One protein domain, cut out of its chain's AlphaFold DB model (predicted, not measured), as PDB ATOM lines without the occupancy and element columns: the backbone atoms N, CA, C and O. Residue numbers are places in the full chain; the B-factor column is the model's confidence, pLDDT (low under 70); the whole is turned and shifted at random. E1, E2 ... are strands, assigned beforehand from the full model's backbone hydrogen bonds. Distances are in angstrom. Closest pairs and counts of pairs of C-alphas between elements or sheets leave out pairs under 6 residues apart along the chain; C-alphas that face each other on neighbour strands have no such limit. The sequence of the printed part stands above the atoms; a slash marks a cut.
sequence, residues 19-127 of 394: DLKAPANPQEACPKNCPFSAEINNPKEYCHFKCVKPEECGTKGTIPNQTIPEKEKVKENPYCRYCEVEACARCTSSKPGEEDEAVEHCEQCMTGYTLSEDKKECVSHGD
ATOM      1  N   ASP A  19     -49.256  28.126 -48.487       86.44
ATOM      2  CA  ASP A  19     -48.655  26.798 -48.357       86.44
ATOM      3  C   ASP A  19     -48.074  26.333 -49.698       86.44
ATOM      4  O   ASP A  19     -48.757  26.281 -50.721       86.44
ATOM      5  N   LEU A  20     -46.816  25.911 -49.665       86.50
ATOM      6  CA  LEU A  20     -46.077  25.304 -50.759       86.50
ATOM      7  C   LEU A  20     -45.850  23.820 -50.455       86.50
ATOM      8  O   LEU A  20     -45.367  23.454 -49.383       86.50
ATOM      9  N   LYS A  21     -46.127  22.944 -51.421       84.69
ATOM     10  CA  LYS A  21     -45.831  21.506 -51.302       84.69
ATOM     11  C   LYS A  21     -44.673  21.116 -52.213       84.69
ATOM     12  O   LYS A  21     -44.520  21.665 -53.303       84.69
ATOM     13  N   ALA A  22     -43.847  20.174 -51.762       80.94
ATOM     14  CA  ALA A  22     -42.936  19.447 -52.643       80.94
ATOM     15  C   ALA A  22     -43.682  18.254 -53.293       80.94
ATOM     16  O   ALA A  22     -44.502  17.627 -52.618       80.94
ATOM     17  N   PRO A  23     -43.414  17.891 -54.563       68.38
ATOM     18  CA  PRO A  23     -42.429  18.478 -55.473       68.38
ATOM     19  C   PRO A  23     -42.858  19.864 -55.970       68.38
ATOM     20  O   PRO A  23     -44.024  20.089 -56.283       68.38
ATOM     21  N   ALA A  24     -41.902  20.787 -56.016       62.12
ATOM     22  CA  ALA A  24     -42.134  22.155 -56.445       62.12
ATOM     23  C   ALA A  24     -42.261  22.226 -57.967       62.12
ATOM     24  O   ALA A  24     -41.468  21.612 -58.679       62.12
ATOM     25  N   ASN A  25     -43.165  23.053 -58.493       70.56
ATOM     26  CA  ASN A  25     -42.886  23.628 -59.802       70.56
ATOM     27  C   ASN A  25     -41.682  24.581 -59.624       70.56
ATOM     28  O   ASN A  25     -41.745  25.441 -58.744       70.56
ATOM     29  N   PRO A  26     -40.600  24.487 -60.421       65.81
ATOM     30  CA  PRO A  26     -39.459  25.406 -60.324       65.81
ATOM     31  C   PRO A  26     -39.845  26.890 -60.431       65.81
ATOM     32  O   PRO A  26     -39.090  27.759 -60.011       65.81
ATOM     33  N   GLN A  27     -41.017  27.169 -61.007       66.62
ATOM     34  CA  GLN A  27     -41.581  28.506 -61.187       66.62
ATOM     35  C   GLN A  27     -42.405  28.998 -59.984       66.62
ATOM     36  O   GLN A  27     -42.725  30.182 -59.915       66.62
ATOM     37  N   GLU A  28     -42.758  28.122 -59.041       77.44
ATOM     38  CA  GLU A  28     -43.464  28.487 -57.807       77.44
ATOM     39  C   GLU A  28     -42.466  29.034 -56.783       77.44
ATOM     40  O   GLU A  28     -42.076  28.349 -55.831       77.44
ATOM     41  N   ALA A  29     -42.032  30.271 -57.008       83.62
ATOM     42  CA  ALA A  29     -41.310  31.059 -56.022       83.62
ATOM     43  C   ALA A  29     -42.295  31.719 -55.048       83.62
ATOM     44  O   ALA A  29     -43.449  31.989 -55.389       83.62
ATOM     45  N   CYS A  30     -41.827  32.004 -53.837       89.25
ATOM     46  CA  CYS A  30     -42.604  32.798 -52.899       89.25
ATOM     47  C   CYS A  30     -42.823  34.236 -53.419       89.25
ATOM     48  O   CYS A  30     -41.968  34.775 -54.133       89.25
ATOM     49  N   PRO A  31     -43.954  34.882 -53.078       90.62
ATOM     50  CA  PRO A  31     -44.238  36.244 -53.511       90.62
ATOM     51  C   PRO A  31     -43.231  37.239 -52.909       90.62
ATOM     52  O   PRO A  31     -42.650  37.016 -51.847       90.62
ATOM     53  N   LYS A  32     -43.024  38.378 -53.583       89.88
ATOM     54  CA  LYS A  32     -41.967  39.353 -53.229       89.88
ATOM     55  C   LYS A  32     -42.094  39.939 -51.819       89.88
ATOM     56  O   LYS A  32     -41.100  40.389 -51.261       89.88
ATOM     57  N   ASN A  33     -43.301  39.974 -51.266       92.06
ATOM     58  CA  ASN A  33     -43.571  40.473 -49.918       92.06
ATOM     59  C   ASN A  33     -43.212  39.472 -48.807       92.06
ATOM     60  O   ASN A  33     -43.009  39.894 -47.671       92.06
ATOM     61  N   CYS A  34     -43.124  38.183 -49.136       93.38
ATOM     62  CA  CYS A  34     -42.778  37.089 -48.234       93.38
ATOM     63  C   CYS A  34     -41.855  36.098 -48.944       93.38
ATOM     64  O   CYS A  34     -42.269  34.977 -49.220       93.38
ATOM     65  N   PRO A  35     -40.621  36.510 -49.290       92.31
ATOM     66  CA  PRO A  35     -39.802  35.777 -50.247       92.31
ATOM     67  C   PRO A  35     -39.208  34.475 -49.688       92.31
ATOM     68  O   PRO A  35     -38.703  33.678 -50.473       92.31
ATOM     69  N   PHE A  36     -39.255  34.241 -48.372       93.38
ATOM     70  CA  PHE A  36     -38.613  33.088 -47.739       93.38
ATOM     71  C   PHE A  36     -39.551  31.894 -47.649       93.38
ATOM     72  O   PHE A  36     -40.665  32.016 -47.147       93.38
ATOM     73  N   SER A  37     -39.077  30.712 -48.040       93.75
ATOM     74  CA  SER A  37     -39.762  29.458 -47.715       93.75
ATOM     75  C   SER A  37     -39.289  28.904 -46.367       93.75
ATOM     76  O   SER A  37     -38.089  28.694 -46.186       93.75
ATOM     77  N   ALA A  38     -40.213  28.605 -45.454       94.19
ATOM     78  CA  ALA A  38     -39.942  27.965 -44.164       94.19
ATOM     79  C   ALA A  38     -40.709  26.644 -44.036       94.19
ATOM     80  O   ALA A  38     -41.818  26.528 -44.550       94.19
ATOM     81  N   GLU A  39     -40.142  25.647 -43.360       93.88
ATOM     82  CA  GLU A  39     -40.797  24.350 -43.161       93.88
ATOM     83  C   GLU A  39     -41.898  24.447 -42.093       93.88
ATOM     84  O   GLU A  39     -41.721  25.076 -41.045       93.88
ATOM     85  N   ILE A  40     -43.052  23.828 -42.354       94.19
ATOM     86  CA  ILE A  40     -44.191  23.823 -41.429       94.19
ATOM     87  C   ILE A  40     -43.934  22.816 -40.302       94.19
ATOM     88  O   ILE A  40     -43.596  21.659 -40.544       94.19
ATOM     89  N   ASN A  41     -44.162  23.223 -39.052       92.38
ATOM     90  CA  ASN A  41     -44.025  22.362 -37.878       92.38
ATOM     91  C   ASN A  41     -45.266  21.471 -37.683       92.38
ATOM     92  O   ASN A  41     -45.998  21.596 -36.699       92.38
ATOM     93  N   ASN A  42     -45.541  20.596 -38.653       91.75
ATOM     94  CA  ASN A  42     -46.645  19.645 -38.589       91.75
ATOM     95  C   ASN A  42     -46.121  18.204 -38.717       91.75
ATOM     96  O   ASN A  42     -45.701  17.803 -39.801       91.75
ATOM     97  N   PRO A  43     -46.215  17.366 -37.666       86.75
ATOM     98  CA  PRO A  43     -45.678  16.001 -37.692       86.75
ATOM     99  C   PRO A  43     -46.388  15.068 -38.689       86.75
ATOM    100  O   PRO A  43     -45.915  13.960 -38.941       86.75
ATOM    101  N   LYS A  44     -47.545  15.473 -39.231       88.81
ATOM    102  CA  LYS A  44     -48.299  14.697 -40.226       88.81
ATOM    103  C   LYS A  44     -47.927  15.042 -41.669       88.81
ATOM    104  O   LYS A  44     -48.295  14.290 -42.569       88.81
ATOM    105  N   GLU A  45     -47.227  16.150 -41.890       84.75
ATOM    106  CA  GLU A  45     -47.005  16.734 -43.213       84.75
ATOM    107  C   GLU A  45     -45.523  17.078 -43.409       84.75
ATOM    108  O   GLU A  45     -45.090  18.206 -43.203       84.75
ATOM    109  N   TYR A  46     -44.733  16.081 -43.810       85.31
ATOM    110  CA  TYR A  46     -43.326  16.274 -44.170       85.31
ATOM    111  C   TYR A  46     -43.202  16.985 -45.520       85.31
ATOM    112  O   TYR A  46     -43.999  16.726 -46.422       85.31
ATOM    113  N   CYS A  47     -42.162  17.808 -45.697       89.56
ATOM    114  CA  CYS A  47     -41.893  18.528 -46.950       89.56
ATOM    115  C   CYS A  47     -42.990  19.527 -47.359       89.56
ATOM    116  O   CYS A  47     -43.225  19.767 -48.550       89.56
ATOM    117  N   HIS A  48     -43.664  20.100 -46.363       92.25
ATOM    118  CA  HIS A  48     -44.580  21.218 -46.528       92.25
ATOM    119  C   HIS A  48     -43.885  22.498 -46.077       92.25
ATOM    120  O   HIS A  48     -43.266  22.554 -45.013       92.25
ATOM    121  N   PHE A  49     -43.990  23.523 -46.908       93.56
ATOM    122  CA  PHE A  49     -43.341  24.804 -46.709       93.56
ATOM    123  C   PHE A  49     -44.386  25.911 -46.728       93.56
ATOM    124  O   PHE A  49     -45.461  25.747 -47.292       93.56
ATOM    125  N   LYS A  50     -44.067  27.051 -46.134       93.56
ATOM    126  CA  LYS A  50     -44.914  28.239 -46.119       93.56
ATOM    127  C   LYS A  50     -44.072  29.450 -46.486       93.56
ATOM    128  O   LYS A  50     -42.917  29.537 -46.064       93.56
ATOM    129  N   CYS A  51     -44.631  30.370 -47.266       93.88
ATOM    130  CA  CYS A  51     -43.961  31.632 -47.569       93.88
ATOM    131  C   CYS A  51     -44.096  32.610 -46.398       93.88
ATOM    132  O   CYS A  51     -45.214  32.923 -45.975       93.88
ATOM    133  N   VAL A  52     -42.964  33.094 -45.889       94.94
ATOM    134  CA  VAL A  52     -42.869  33.949 -44.700       94.94
ATOM    135  C   VAL A  52     -41.946  35.145 -44.933       94.94
ATOM    136  O   VAL A  52     -41.137  35.181 -45.868       94.94
ATOM    137  N   LYS A  53     -42.080  36.155 -44.074       94.81
ATOM    138  CA  LYS A  53     -41.131  37.274 -43.991       94.81
ATOM    139  C   LYS A  53     -39.845  36.856 -43.268       94.81
ATOM    140  O   LYS A  53     -39.883  35.893 -42.501       94.81
ATOM    141  N   PRO A  54     -38.717  37.566 -43.452       92.75
ATOM    142  CA  PRO A  54     -37.477  37.237 -42.742       92.75
ATOM    143  C   PRO A  54     -37.634  37.283 -41.212       92.75
ATOM    144  O   PRO A  54     -37.101  36.422 -40.519       92.75
ATOM    145  N   GLU A  55     -38.422  38.220 -40.684       93.44
ATOM    146  CA  GLU A  55     -38.742  38.323 -39.254       93.44
ATOM    147  C   GLU A  55     -39.681  37.218 -38.739       93.44
ATOM    148  O   GLU A  55     -39.856  37.052 -37.534       93.44
ATOM    149  N   GLU A  56     -40.291  36.450 -39.643       94.00
ATOM    150  CA  GLU A  56     -41.234  35.382 -39.314       94.00
ATOM    151  C   GLU A  56     -40.599  33.980 -39.369       94.00
ATOM    152  O   GLU A  56     -41.267  33.003 -39.015       94.00
ATOM    153  N   CYS A  57     -39.324  33.859 -39.757       93.50
ATOM    154  CA  CYS A  57     -38.585  32.596 -39.729       93.50
ATOM    155  C   CYS A  57     -38.620  31.970 -38.317       93.50
ATOM    156  O   CYS A  57     -38.276  32.609 -37.323       93.50
ATOM    157  N   GLY A  58     -39.069  30.717 -38.206       92.50
ATOM    158  CA  GLY A  58     -39.209  30.004 -36.930       92.50
ATOM    159  C   GLY A  58     -40.418  30.417 -36.085       92.50
ATOM    160  O   GLY A  58     -40.549  30.015 -34.930       92.50
ATOM    161  N   THR A  59     -41.336  31.206 -36.647       92.50
ATOM    162  CA  THR A  59     -42.583  31.618 -35.990       92.50
ATOM    163  C   THR A  59     -43.815  31.194 -36.802       92.50
ATOM    164  O   THR A  59     -43.702  30.493 -37.809       92.50
ATOM    165  N   LYS A  60     -45.028  31.559 -36.356       90.12
ATOM    166  CA  LYS A  60     -46.292  31.360 -37.102       90.12
ATOM    167  C   LYS A  60     -46.546  29.928 -37.620       90.12
ATOM    168  O   LYS A  60     -47.078  29.730 -38.711       90.12
ATOM    169  N   GLY A  61     -46.193  28.922 -36.819       89.94
ATOM    170  CA  GLY A  61     -46.406  27.508 -37.157       89.94
ATOM    171  C   GLY A  61     -45.307  26.881 -38.022       89.94
ATOM    172  O   GLY A  61     -45.452  25.732 -38.436       89.94
ATOM    173  N   THR A  62     -44.208  27.595 -38.272       92.25
ATOM    174  CA  THR A  62     -42.978  27.028 -38.847       92.25
ATOM    175  C   THR A  62     -42.107  26.387 -37.761       92.25
ATOM    176  O   THR A  62     -42.407  26.491 -36.565       92.25
ATOM    177  N   ILE A  63     -41.065  25.655 -38.156       92.31
ATOM    178  CA  ILE A  63     -40.178  24.962 -37.213       92.31
ATOM    179  C   ILE A  63     -39.398  25.981 -36.367       92.31
ATOM    180  O   ILE A  63     -38.631  26.757 -36.930       92.31
ATOM    181  N   PRO A  64     -39.513  25.957 -35.022       90.88
ATOM    182  CA  PRO A  64     -38.995  27.019 -34.155       90.88
ATOM    183  C   PRO A  64     -37.475  27.214 -34.221       90.88
ATOM    184  O   PRO A  64     -36.988  28.287 -33.894       90.88
ATOM    185  N   ASN A  65     -36.730  26.203 -34.677       88.88
ATOM    186  CA  ASN A  65     -35.274  26.263 -34.814       88.88
ATOM    187  C   ASN A  65     -34.802  26.779 -36.192       88.88
ATOM    188  O   ASN A  65     -33.598  26.888 -36.410       88.88
ATOM    189  N   GLN A  66     -35.710  27.075 -37.131       92.06
ATOM    190  CA  GLN A  66     -35.394  27.667 -38.440       92.06
ATOM    191  C   GLN A  66     -35.535  29.196 -38.403       92.06
ATOM    192  O   GLN A  66     -36.379  29.757 -39.101       92.06
ATOM    193  N   THR A  67     -34.765  29.892 -37.562       92.62
ATOM    194  CA  THR A  67     -34.929  31.351 -37.382       92.62
ATOM    195  C   THR A  67     -34.097  32.205 -38.341       92.62
ATOM    196  O   THR A  67     -34.292  33.417 -38.379       92.62
ATOM    197  N   ILE A  68     -33.194  31.600 -39.123       92.56
ATOM    198  CA  ILE A  68     -32.192  32.326 -39.914       92.56
ATOM    199  C   ILE A  68     -32.656  32.493 -41.371       92.56
ATOM    200  O   ILE A  68     -32.762  31.492 -42.083       92.56
ATOM    201  N   PRO A  69     -32.903  33.724 -41.859       92.38
ATOM    202  CA  PRO A  69     -33.230  33.970 -43.262       92.38
ATOM    203  C   PRO A  69     -31.973  33.923 -44.152       92.38
ATOM    204  O   PRO A  69     -31.140  34.824 -44.119       92.38
ATOM    205  N   GLU A  70     -31.847  32.903 -45.004       89.75
ATOM    206  CA  GLU A  70     -30.712  32.741 -45.923       89.75
ATOM    207  C   GLU A  70     -30.988  33.443 -47.264       89.75
ATOM    208  O   GLU A  70     -31.791  32.976 -48.077       89.75
ATOM    209  N   LYS A  71     -30.331  34.588 -47.489       86.00
ATOM    210  CA  LYS A  71     -30.435  35.389 -48.727       86.00
ATOM    211  C   LYS A  71     -29.236  35.209 -49.660       86.00
ATOM    212  O   LYS A  71     -29.373  35.382 -50.870       86.00
ATOM    213  N   GLU A  72     -28.057  34.925 -49.109       79.56
ATOM    214  CA  GLU A  72     -26.792  35.064 -49.835       79.56
ATOM    215  C   GLU A  72     -26.496  33.848 -50.707       79.56
ATOM    216  O   GLU A  72     -26.105  33.997 -51.869       79.56
ATOM    217  N   LYS A  73     -26.744  32.644 -50.180       77.94
ATOM    218  CA  LYS A  73     -26.440  31.393 -50.887       77.94
ATOM    219  C   LYS A  73     -27.388  31.108 -52.059       77.94
ATOM    220  O   LYS A  73     -26.986  30.439 -53.010       77.94
ATOM    221  N   VAL A  74     -28.634  31.602 -52.029       79.62
ATOM    222  CA  VAL A  74     -29.666  31.274 -53.034       79.62
ATOM    223  C   VAL A  74     -30.519  32.501 -53.394       79.62
ATOM    224  O   VAL A  74     -31.553  32.759 -52.787       79.62
ATOM    225  N   LYS A  75     -30.113  33.241 -54.437       81.25
ATOM    226  CA  LYS A  75     -30.795  34.479 -54.878       81.25
ATOM    227  C   LYS A  75     -32.216  34.272 -55.411       81.25
ATOM    228  O   LYS A  75     -33.034  35.181 -55.318       81.25
ATOM    229  N   GLU A  76     -32.493  33.120 -56.018       82.50
ATOM    230  CA  GLU A  76     -33.761  32.873 -56.726       82.50
ATOM    231  C   GLU A  76     -34.871  32.340 -55.812       82.50
ATOM    232  O   GLU A  76     -36.041  32.596 -56.070       82.50
ATOM    233  N   ASN A  77     -34.510  31.625 -54.744       85.38
ATOM    234  CA  ASN A  77     -35.434  31.010 -53.789       85.38
ATOM    235  C   ASN A  77     -34.821  31.054 -52.380       85.38
ATOM    236  O   ASN A  77     -34.252  30.053 -51.930       85.38
ATOM    237  N   PRO A  78     -34.882  32.210 -51.700       91.00
ATOM    238  CA  PRO A  78     -34.385  32.320 -50.338       91.00
ATOM    239  C   PRO A  78     -35.262  31.496 -49.383       91.00
ATOM    240  O   PRO A  78     -36.455  31.278 -49.614       91.00
ATOM    241  N   TYR A  79     -34.669  30.992 -48.303       93.94
ATOM    242  CA  TYR A  79     -35.345  30.088 -47.369       93.94
ATOM    243  C   TYR A  79     -34.908  30.342 -45.927       93.94
ATOM    244  O   TYR A  79     -33.843  30.906 -45.681       93.94
ATOM    245  N   CYS A  80     -35.742  29.945 -44.967       94.00
ATOM    246  CA  CYS A  80     -35.363  29.951 -43.558       94.00
ATOM    247  C   CYS A  80     -34.570  28.672 -43.263       94.00
ATOM    248  O   CYS A  80     -35.068  27.565 -43.481       94.00
ATOM    249  N   ARG A  81     -33.328  28.812 -42.800       93.38
ATOM    250  CA  ARG A  81     -32.446  27.690 -42.464       93.38
ATOM    251  C   ARG A  81     -32.323  27.500 -40.959       93.38
ATOM    252  O   ARG A  81     -32.615  28.393 -40.164       93.38
ATOM    253  N   TYR A  82     -31.871  26.310 -40.589       92.31
ATOM    254  CA  TYR A  82     -31.434  26.020 -39.232       92.31
ATOM    255  C   TYR A  82     -30.084  26.686 -38.953       92.31
ATOM    256  O   TYR A  82     -29.329  27.007 -39.875       92.31
ATOM    257  N   CYS A  83     -29.785  26.847 -37.667       92.31
ATOM    258  CA  CYS A  83     -28.428  27.110 -37.205       92.31
ATOM    259  C   CYS A  83     -27.512  25.980 -37.700       92.31
ATOM    260  O   CYS A  83     -27.752  24.810 -37.389       92.31
ATOM    261  N   GLU A  84     -26.512  26.328 -38.506       91.81
ATOM    262  CA  GLU A  84     -25.623  25.376 -39.169       91.81
ATOM    263  C   GLU A  84     -24.190  25.890 -39.061       91.81
ATOM    264  O   GLU A  84     -23.654  26.526 -39.964       91.81
ATOM    265  N   VAL A  85     -23.570  25.588 -37.921       92.75
ATOM    266  CA  VAL A  85     -22.136  25.786 -37.710       92.75
ATOM    267  C   VAL A  85     -21.431  24.455 -37.944       92.75
ATOM    268  O   VAL A  85     -21.821  23.428 -37.378       92.75
ATOM    269  N   GLU A  86     -20.393  24.468 -38.778       92.38
ATOM    270  CA  GLU A  86     -19.610  23.275 -39.091       92.38
ATOM    271  C   GLU A  86     -19.082  22.618 -37.804       92.38
ATOM    272  O   GLU A  86     -18.590  23.285 -36.895       92.38
ATOM    273  N   ALA A  87     -19.257  21.296 -37.704       93.44
ATOM    274  CA  ALA A  87     -18.889  20.484 -36.543       93.44
ATOM    275  C   ALA A  87     -19.515  20.898 -35.190       93.44
ATOM    276  O   ALA A  87     -19.047  20.481 -34.124       93.44
ATOM    277  N   CYS A  88     -20.614  21.654 -35.207       95.56
ATOM    278  CA  CYS A  88     -21.361  21.998 -34.005       95.56
ATOM    279  C   CYS A  88     -22.398  20.921 -33.639       95.56
ATOM    280  O   CYS A  88     -23.240  20.541 -34.449       95.56
ATOM    281  N   ALA A  89     -22.366  20.427 -32.401       94.81
ATOM    282  CA  ALA A  89     -23.354  19.480 -31.875       94.81
ATOM    283  C   ALA A  89     -24.628  20.174 -31.369       94.81
ATOM    284  O   ALA A  89     -25.720  19.616 -31.478       94.81
ATOM    285  N   ARG A  90     -24.495  21.377 -30.796       94.00
ATOM    286  CA  ARG A  90     -25.617  22.225 -30.369       94.00
ATOM    287  C   ARG A  90     -25.390  23.650 -30.830       94.00
ATOM    288  O   ARG A  90     -24.528  24.346 -30.300       94.00
ATOM    289  N   CYS A  91     -26.173  24.044 -31.821       93.75
ATOM    290  CA  CYS A  91     -26.119  25.352 -32.447       93.75
ATOM    291  C   CYS A  91     -27.311  26.182 -31.963       93.75
ATOM    292  O   CYS A  91     -28.435  25.673 -31.907       93.75
ATOM    293  N   THR A  92     -27.066  27.442 -31.621       91.69
ATOM    294  CA  THR A  92     -28.083  28.396 -31.174       91.69
ATOM    295  C   THR A  92     -28.099  29.605 -32.104       91.69
ATOM    296  O   THR A  92     -27.061  30.192 -32.412       91.69
ATOM    297  N   SER A  93     -29.289  29.970 -32.580       89.69
ATOM    298  CA  SER A  93     -29.501  31.111 -33.471       89.69
ATOM    299  C   SER A  93     -29.998  32.339 -32.706       89.69
ATOM    300  O   SER A  93     -30.616  32.220 -31.643       89.69
ATOM    301  N   SER A  94     -29.724  33.529 -33.243       84.00
ATOM    302  CA  SER A  94     -30.285  34.789 -32.751       84.00
ATOM    303  C   SER A  94     -31.802  34.869 -32.986       84.00
ATOM    304  O   SER A  94     -32.432  33.966 -33.561       84.00
ATOM    305  N   LYS A  95     -32.429  35.943 -32.484       83.50
ATOM    306  CA  LYS A  95     -33.875  36.132 -32.634       83.50
ATOM    307  C   LYS A  95     -34.250  36.245 -34.121       83.50
ATOM    308  O   LYS A  95     -33.466  36.768 -34.912       83.50
ATOM    309  N   PRO A  96     -35.458  35.794 -34.508       82.00
ATOM    310  CA  PRO A  96     -35.940  35.910 -35.883       82.00
ATOM    311  C   PRO A  96     -35.797  37.331 -36.447       82.00
ATOM    312  O   PRO A  96     -36.261  38.292 -35.832       82.00
ATOM    313  N   GLY A  97     -35.178  37.456 -37.624       71.62
ATOM    314  CA  GLY A  97     -35.027  38.725 -38.350       71.62
ATOM    315  C   GLY A  97     -33.902  39.655 -37.876       71.62
ATOM    316  O   GLY A  97     -33.780  40.752 -38.416       71.62
ATOM    317  N   GLU A  98     -33.087  39.250 -36.902       79.88
ATOM    318  CA  GLU A  98     -31.939  40.026 -36.421       79.88
ATOM    319  C   GLU A  98     -30.710  39.758 -37.316       79.88
ATOM    320  O   GLU A  98     -30.143  38.667 -37.294       79.88
ATOM    321  N   GLU A  99     -30.318  40.740 -38.142       67.69
ATOM    322  CA  GLU A  99     -29.170  40.669 -39.076       67.69
ATOM    323  C   GLU A  99     -27.820  40.996 -38.388       67.69
ATOM    324  O   GLU A  99     -26.937  41.604 -38.990       67.69
ATOM    325  N   ASP A 100     -27.648  40.629 -37.114       70.44
ATOM    326  CA  ASP A 100     -26.404  40.886 -36.377       70.44
ATOM    327  C   ASP A 100     -25.229  40.044 -36.916       70.44
ATOM    328  O   ASP A 100     -25.409  38.914 -37.358       70.44
ATOM    329  N   GLU A 101     -23.987  40.537 -36.798       66.31
ATOM    330  CA  GLU A 101     -22.744  39.877 -37.274       66.31
ATOM    331  C   GLU A 101     -22.448  38.482 -36.653       66.31
ATOM    332  O   GLU A 101     -21.426  37.848 -36.947       66.31
ATOM    333  N   ALA A 102     -23.309  37.996 -35.757       66.38
ATOM    334  CA  ALA A 102     -23.240  36.684 -35.121       66.38
ATOM    335  C   ALA A 102     -24.627  36.010 -35.076       66.38
ATOM    336  O   ALA A 102     -25.101  35.611 -34.012       66.38
ATOM    337  N   VAL A 103     -25.277  35.896 -36.242       80.31
ATOM    338  CA  VAL A 103     -26.593  35.243 -36.412       80.31
ATOM    339  C   VAL A 103     -26.627  33.817 -35.835       80.31
ATOM    340  O   VAL A 103     -27.655  33.360 -35.330       80.31
ATOM    341  N   GLU A 104     -25.495  33.116 -35.864       89.31
ATOM    342  CA  GLU A 104     -25.331  31.779 -35.302       89.31
ATOM    343  C   GLU A 104     -24.058  31.670 -34.465       89.31
ATOM    344  O   GLU A 104     -23.025  32.262 -34.780       89.31
ATOM    345  N   HIS A 105     -24.144  30.912 -33.376       91.12
ATOM    346  CA  HIS A 105     -22.997  30.550 -32.555       91.12
ATOM    347  C   HIS A 105     -23.129  29.101 -32.101       91.12
ATOM    348  O   HIS A 105     -24.231  28.569 -31.931       91.12
ATOM    349  N   CYS A 106     -21.984  28.456 -31.899       93.88
ATOM    350  CA  CYS A 106     -21.963  27.095 -31.403       93.88
ATOM    351  C   CYS A 106     -21.877  27.081 -29.876       93.88
ATOM    352  O   CYS A 106     -20.962  27.651 -29.285       93.88
ATOM    353  N   GLU A 107     -22.821  26.402 -29.224       94.12
ATOM    354  CA  GLU A 107     -22.797  26.191 -27.776       94.12
ATOM    355  C   GLU A 107     -21.903  24.998 -27.413       94.12
ATOM    356  O   GLU A 107     -21.148  25.037 -26.441       94.12
ATOM    357  N   GLN A 108     -21.977  23.928 -28.209       95.81
ATOM    358  CA  GLN A 108     -21.238  22.692 -27.971       95.81
ATOM    359  C   GLN A 108     -20.763  22.081 -29.289       95.81
ATOM    360  O   GLN A 108     -21.587  21.739 -30.133       95.81
ATOM    361  N   CYS A 109     -19.453  21.881 -29.442       96.44
ATOM    362  CA  CYS A 109     -18.869  21.189 -30.593       96.44
ATOM    363  C   CYS A 109     -19.065  19.664 -30.523       96.44
ATOM    364  O   CYS A 109     -19.255  19.092 -29.445       96.44
ATOM    365  N   MET A 110     -19.019  18.993 -31.678       95.19
ATOM    366  CA  MET A 110     -18.999  17.530 -31.758       95.19
ATOM    367  C   MET A 110     -17.714  16.957 -31.140       95.19
ATOM    368  O   MET A 110     -16.682  17.624 -31.064       95.19
ATOM    369  N   THR A 111     -17.755  15.696 -30.703       94.75
ATOM    370  CA  THR A 111     -16.577  15.009 -30.154       94.75
ATOM    371  C   THR A 111     -15.413  15.044 -31.152       94.75
ATOM    372  O   THR A 111     -15.572  14.609 -32.290       94.75
ATOM    373  N   GLY A 112     -14.246  15.531 -30.716       91.50
ATOM    374  CA  GLY A 112     -13.052  15.696 -31.561       91.50
ATOM    375  C   GLY A 112     -12.806  17.127 -32.055       91.50
ATOM    376  O   GLY A 112     -11.774  17.376 -32.676       91.50
ATOM    377  N   TYR A 113     -13.705  18.060 -31.738       95.06
ATOM    378  CA  TYR A 113     -13.586  19.475 -32.077       95.06
ATOM    379  C   TYR A 113     -13.564  20.340 -30.813       95.06
ATOM    380  O   TYR A 113     -14.186  19.997 -29.803       95.06
ATOM    381  N   THR A 114     -12.872  21.475 -30.871       94.19
ATOM    382  CA  THR A 114     -12.866  22.496 -29.816       94.19
ATOM    383  C   THR A 114     -13.498  23.790 -30.297       94.19
ATOM    384  O   THR A 114     -13.407  24.153 -31.465       94.19
ATOM    385  N   LEU A 115     -14.185  24.477 -29.387       95.50
ATOM    386  CA  LEU A 115     -14.838  25.743 -29.686       95.50
ATOM    387  C   LEU A 115     -13.778  26.845 -29.805       95.50
ATOM    388  O   LEU A 115     -12.976  27.013 -28.885       95.50
ATOM    389  N   SER A 116     -13.787  27.577 -30.920       92.81
ATOM    390  CA  SER A 116     -12.919  28.741 -31.134       92.81
ATOM    391  C   SER A 116     -13.194  29.837 -30.093       92.81
ATOM    392  O   SER A 116     -14.292  29.902 -29.533       92.81
ATOM    393  N   GLU A 117     -12.224  30.721 -29.837       90.75
ATOM    394  CA  GLU A 117     -12.358  31.819 -28.860       90.75
ATOM    395  C   GLU A 117     -13.573  32.713 -29.155       90.75
ATOM    396  O   GLU A 117     -14.280  33.135 -28.237       90.75
ATOM    397  N   ASP A 118     -13.882  32.899 -30.440       86.44
ATOM    398  CA  ASP A 118     -15.021  33.688 -30.911       86.44
ATOM    399  C   ASP A 118     -16.376  32.983 -30.726       86.44
ATOM    400  O   ASP A 118     -17.424  33.580 -30.964       86.44
ATOM    401  N   LYS A 119     -16.384  31.701 -30.328       84.44
ATOM    402  CA  LYS A 119     -17.566  30.817 -30.234       84.44
ATOM    403  C   LYS A 119     -18.367  30.652 -31.534       84.44
ATOM    404  O   LYS A 119     -19.473  30.107 -31.519       84.44
ATOM    405  N   LYS A 120     -17.818  31.114 -32.658       85.81
ATOM    406  CA  LYS A 120     -18.461  31.054 -33.976       85.81
ATOM    407  C   LYS A 120     -18.217  29.731 -34.690       85.81
ATOM    408  O   LYS A 120     -19.084  29.278 -35.421       85.81
ATOM    409  N   GLU A 121     -17.070  29.104 -34.453       90.94
ATOM    410  CA  GLU A 121     -16.625  27.933 -35.209       90.94
ATOM    411  C   GLU A 121     -16.055  26.857 -34.282       90.94
ATOM    412  O   GLU A 121     -15.516  27.148 -33.207       90.94
ATOM    413  N   CYS A 122     -16.179  25.604 -34.711       93.44
ATOM    414  CA  CYS A 122     -15.573  24.451 -34.065       93.44
ATOM    415  C   CYS A 122     -14.347  24.015 -34.868       93.44
ATOM    416  O   CYS A 122     -14.465  23.617 -36.023       93.44
ATOM    417  N   VAL A 123     -13.168  24.060 -34.252       93.38
ATOM    418  CA  VAL A 123     -11.901  23.693 -34.891       93.38
ATOM    419  C   VAL A 123     -11.618  22.212 -34.648       93.38
ATOM    420  O   VAL A 123     -11.756  21.712 -33.530       93.38
ATOM    421  N   SER A 124     -11.253  21.491 -35.709       93.38
ATOM    422  CA  SER A 124     -10.943  20.060 -35.651       93.38
ATOM    423  C   SER A 124      -9.568  19.810 -35.040       93.38
ATOM    424  O   SER A 124      -8.578  20.360 -35.511       93.38
ATOM    425  N   HIS A 125      -9.468  18.887 -34.080       88.00
ATOM    426  CA  HIS A 125      -8.168  18.319 -33.685       88.00
ATOM    427  C   HIS A 125      -7.636  17.292 -34.693       88.00
ATOM    428  O   HIS A 125      -6.515  16.802 -34.553       88.00
ATOM    429  N   GLY A 126      -8.441  16.914 -35.691       88.56
ATOM    430  CA  GLY A 126      -8.054  15.938 -36.703       88.56
ATOM    431  C   GLY A 126      -6.829  16.384 -37.491       88.56
ATOM    432  O   GLY A 126      -5.950  15.564 -37.746       88.56
ATOM    433  N   ASP A 127      -6.726  17.675 -37.801       86.38
ATOM    434  CA  ASP A 127      -5.596  18.221 -38.554       86.38
ATOM    435  C   ASP A 127      -4.284  18.083 -37.774       86.38
ATOM    436  O   ASP A 127      -3.279  17.658 -38.344       86.38
TER     437      ASP A 127
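This is residues 19 to 127 of the 394 residues of the protein "Hypothetical protein" of Symbiodinium natans (UniProt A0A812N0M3). With little regular structure, the domain is a row of four small antiparallel strand units: the sheet E1 - E3 - E2, then hairpins E4-E5, E6-E7 and E8-E9. Its 109 printed residues have nine strands, E1 to E9 in chain order, holding 36 residues, and no named helix: all strand. It is only just compact, close to loose: radius of gyration of the C-alphas 15.5 A, spans 44 by 30 by 24 A.

Start at E1, residues 19 to 21: N 20 is 2.7 A from O 49 of E3, residues 48 to 52. E3 and E2, residues 36 to 39, form a hairpin; N 50 is 2.8 A from O 38. In E4, residues 68 to 70, and E5, residues 79 to 81, find N 81 and O 68, 2.8 A. Phe 36 and Tyr 79 are the closest C-alphas of E2 and E5, 4.5 A. E6, residues 88 to 93, and E7, residues 104 to 109, show N 89 and O 108, 2.7 A. E8, residues 113 to 115, and E9, residues 122 to 124, show N 123 and O 114, 2.8 A. Cys 109 and Cys 122 are the closest C-alphas of E7 and E9, 5.8 A.

Find C-alpha 19 at (-48.655, 26.798, -48.357), where E1 begins, and C-alpha 124 at (-10.943, 20.060, -35.651), where E9 ends. E3 measures 13.0 A, E7 13.3 A.

The printed part has no cut; links E1 to E2 and E3 to E4 are long. Seven residues are under pLDDT 70, among them 101 to 102.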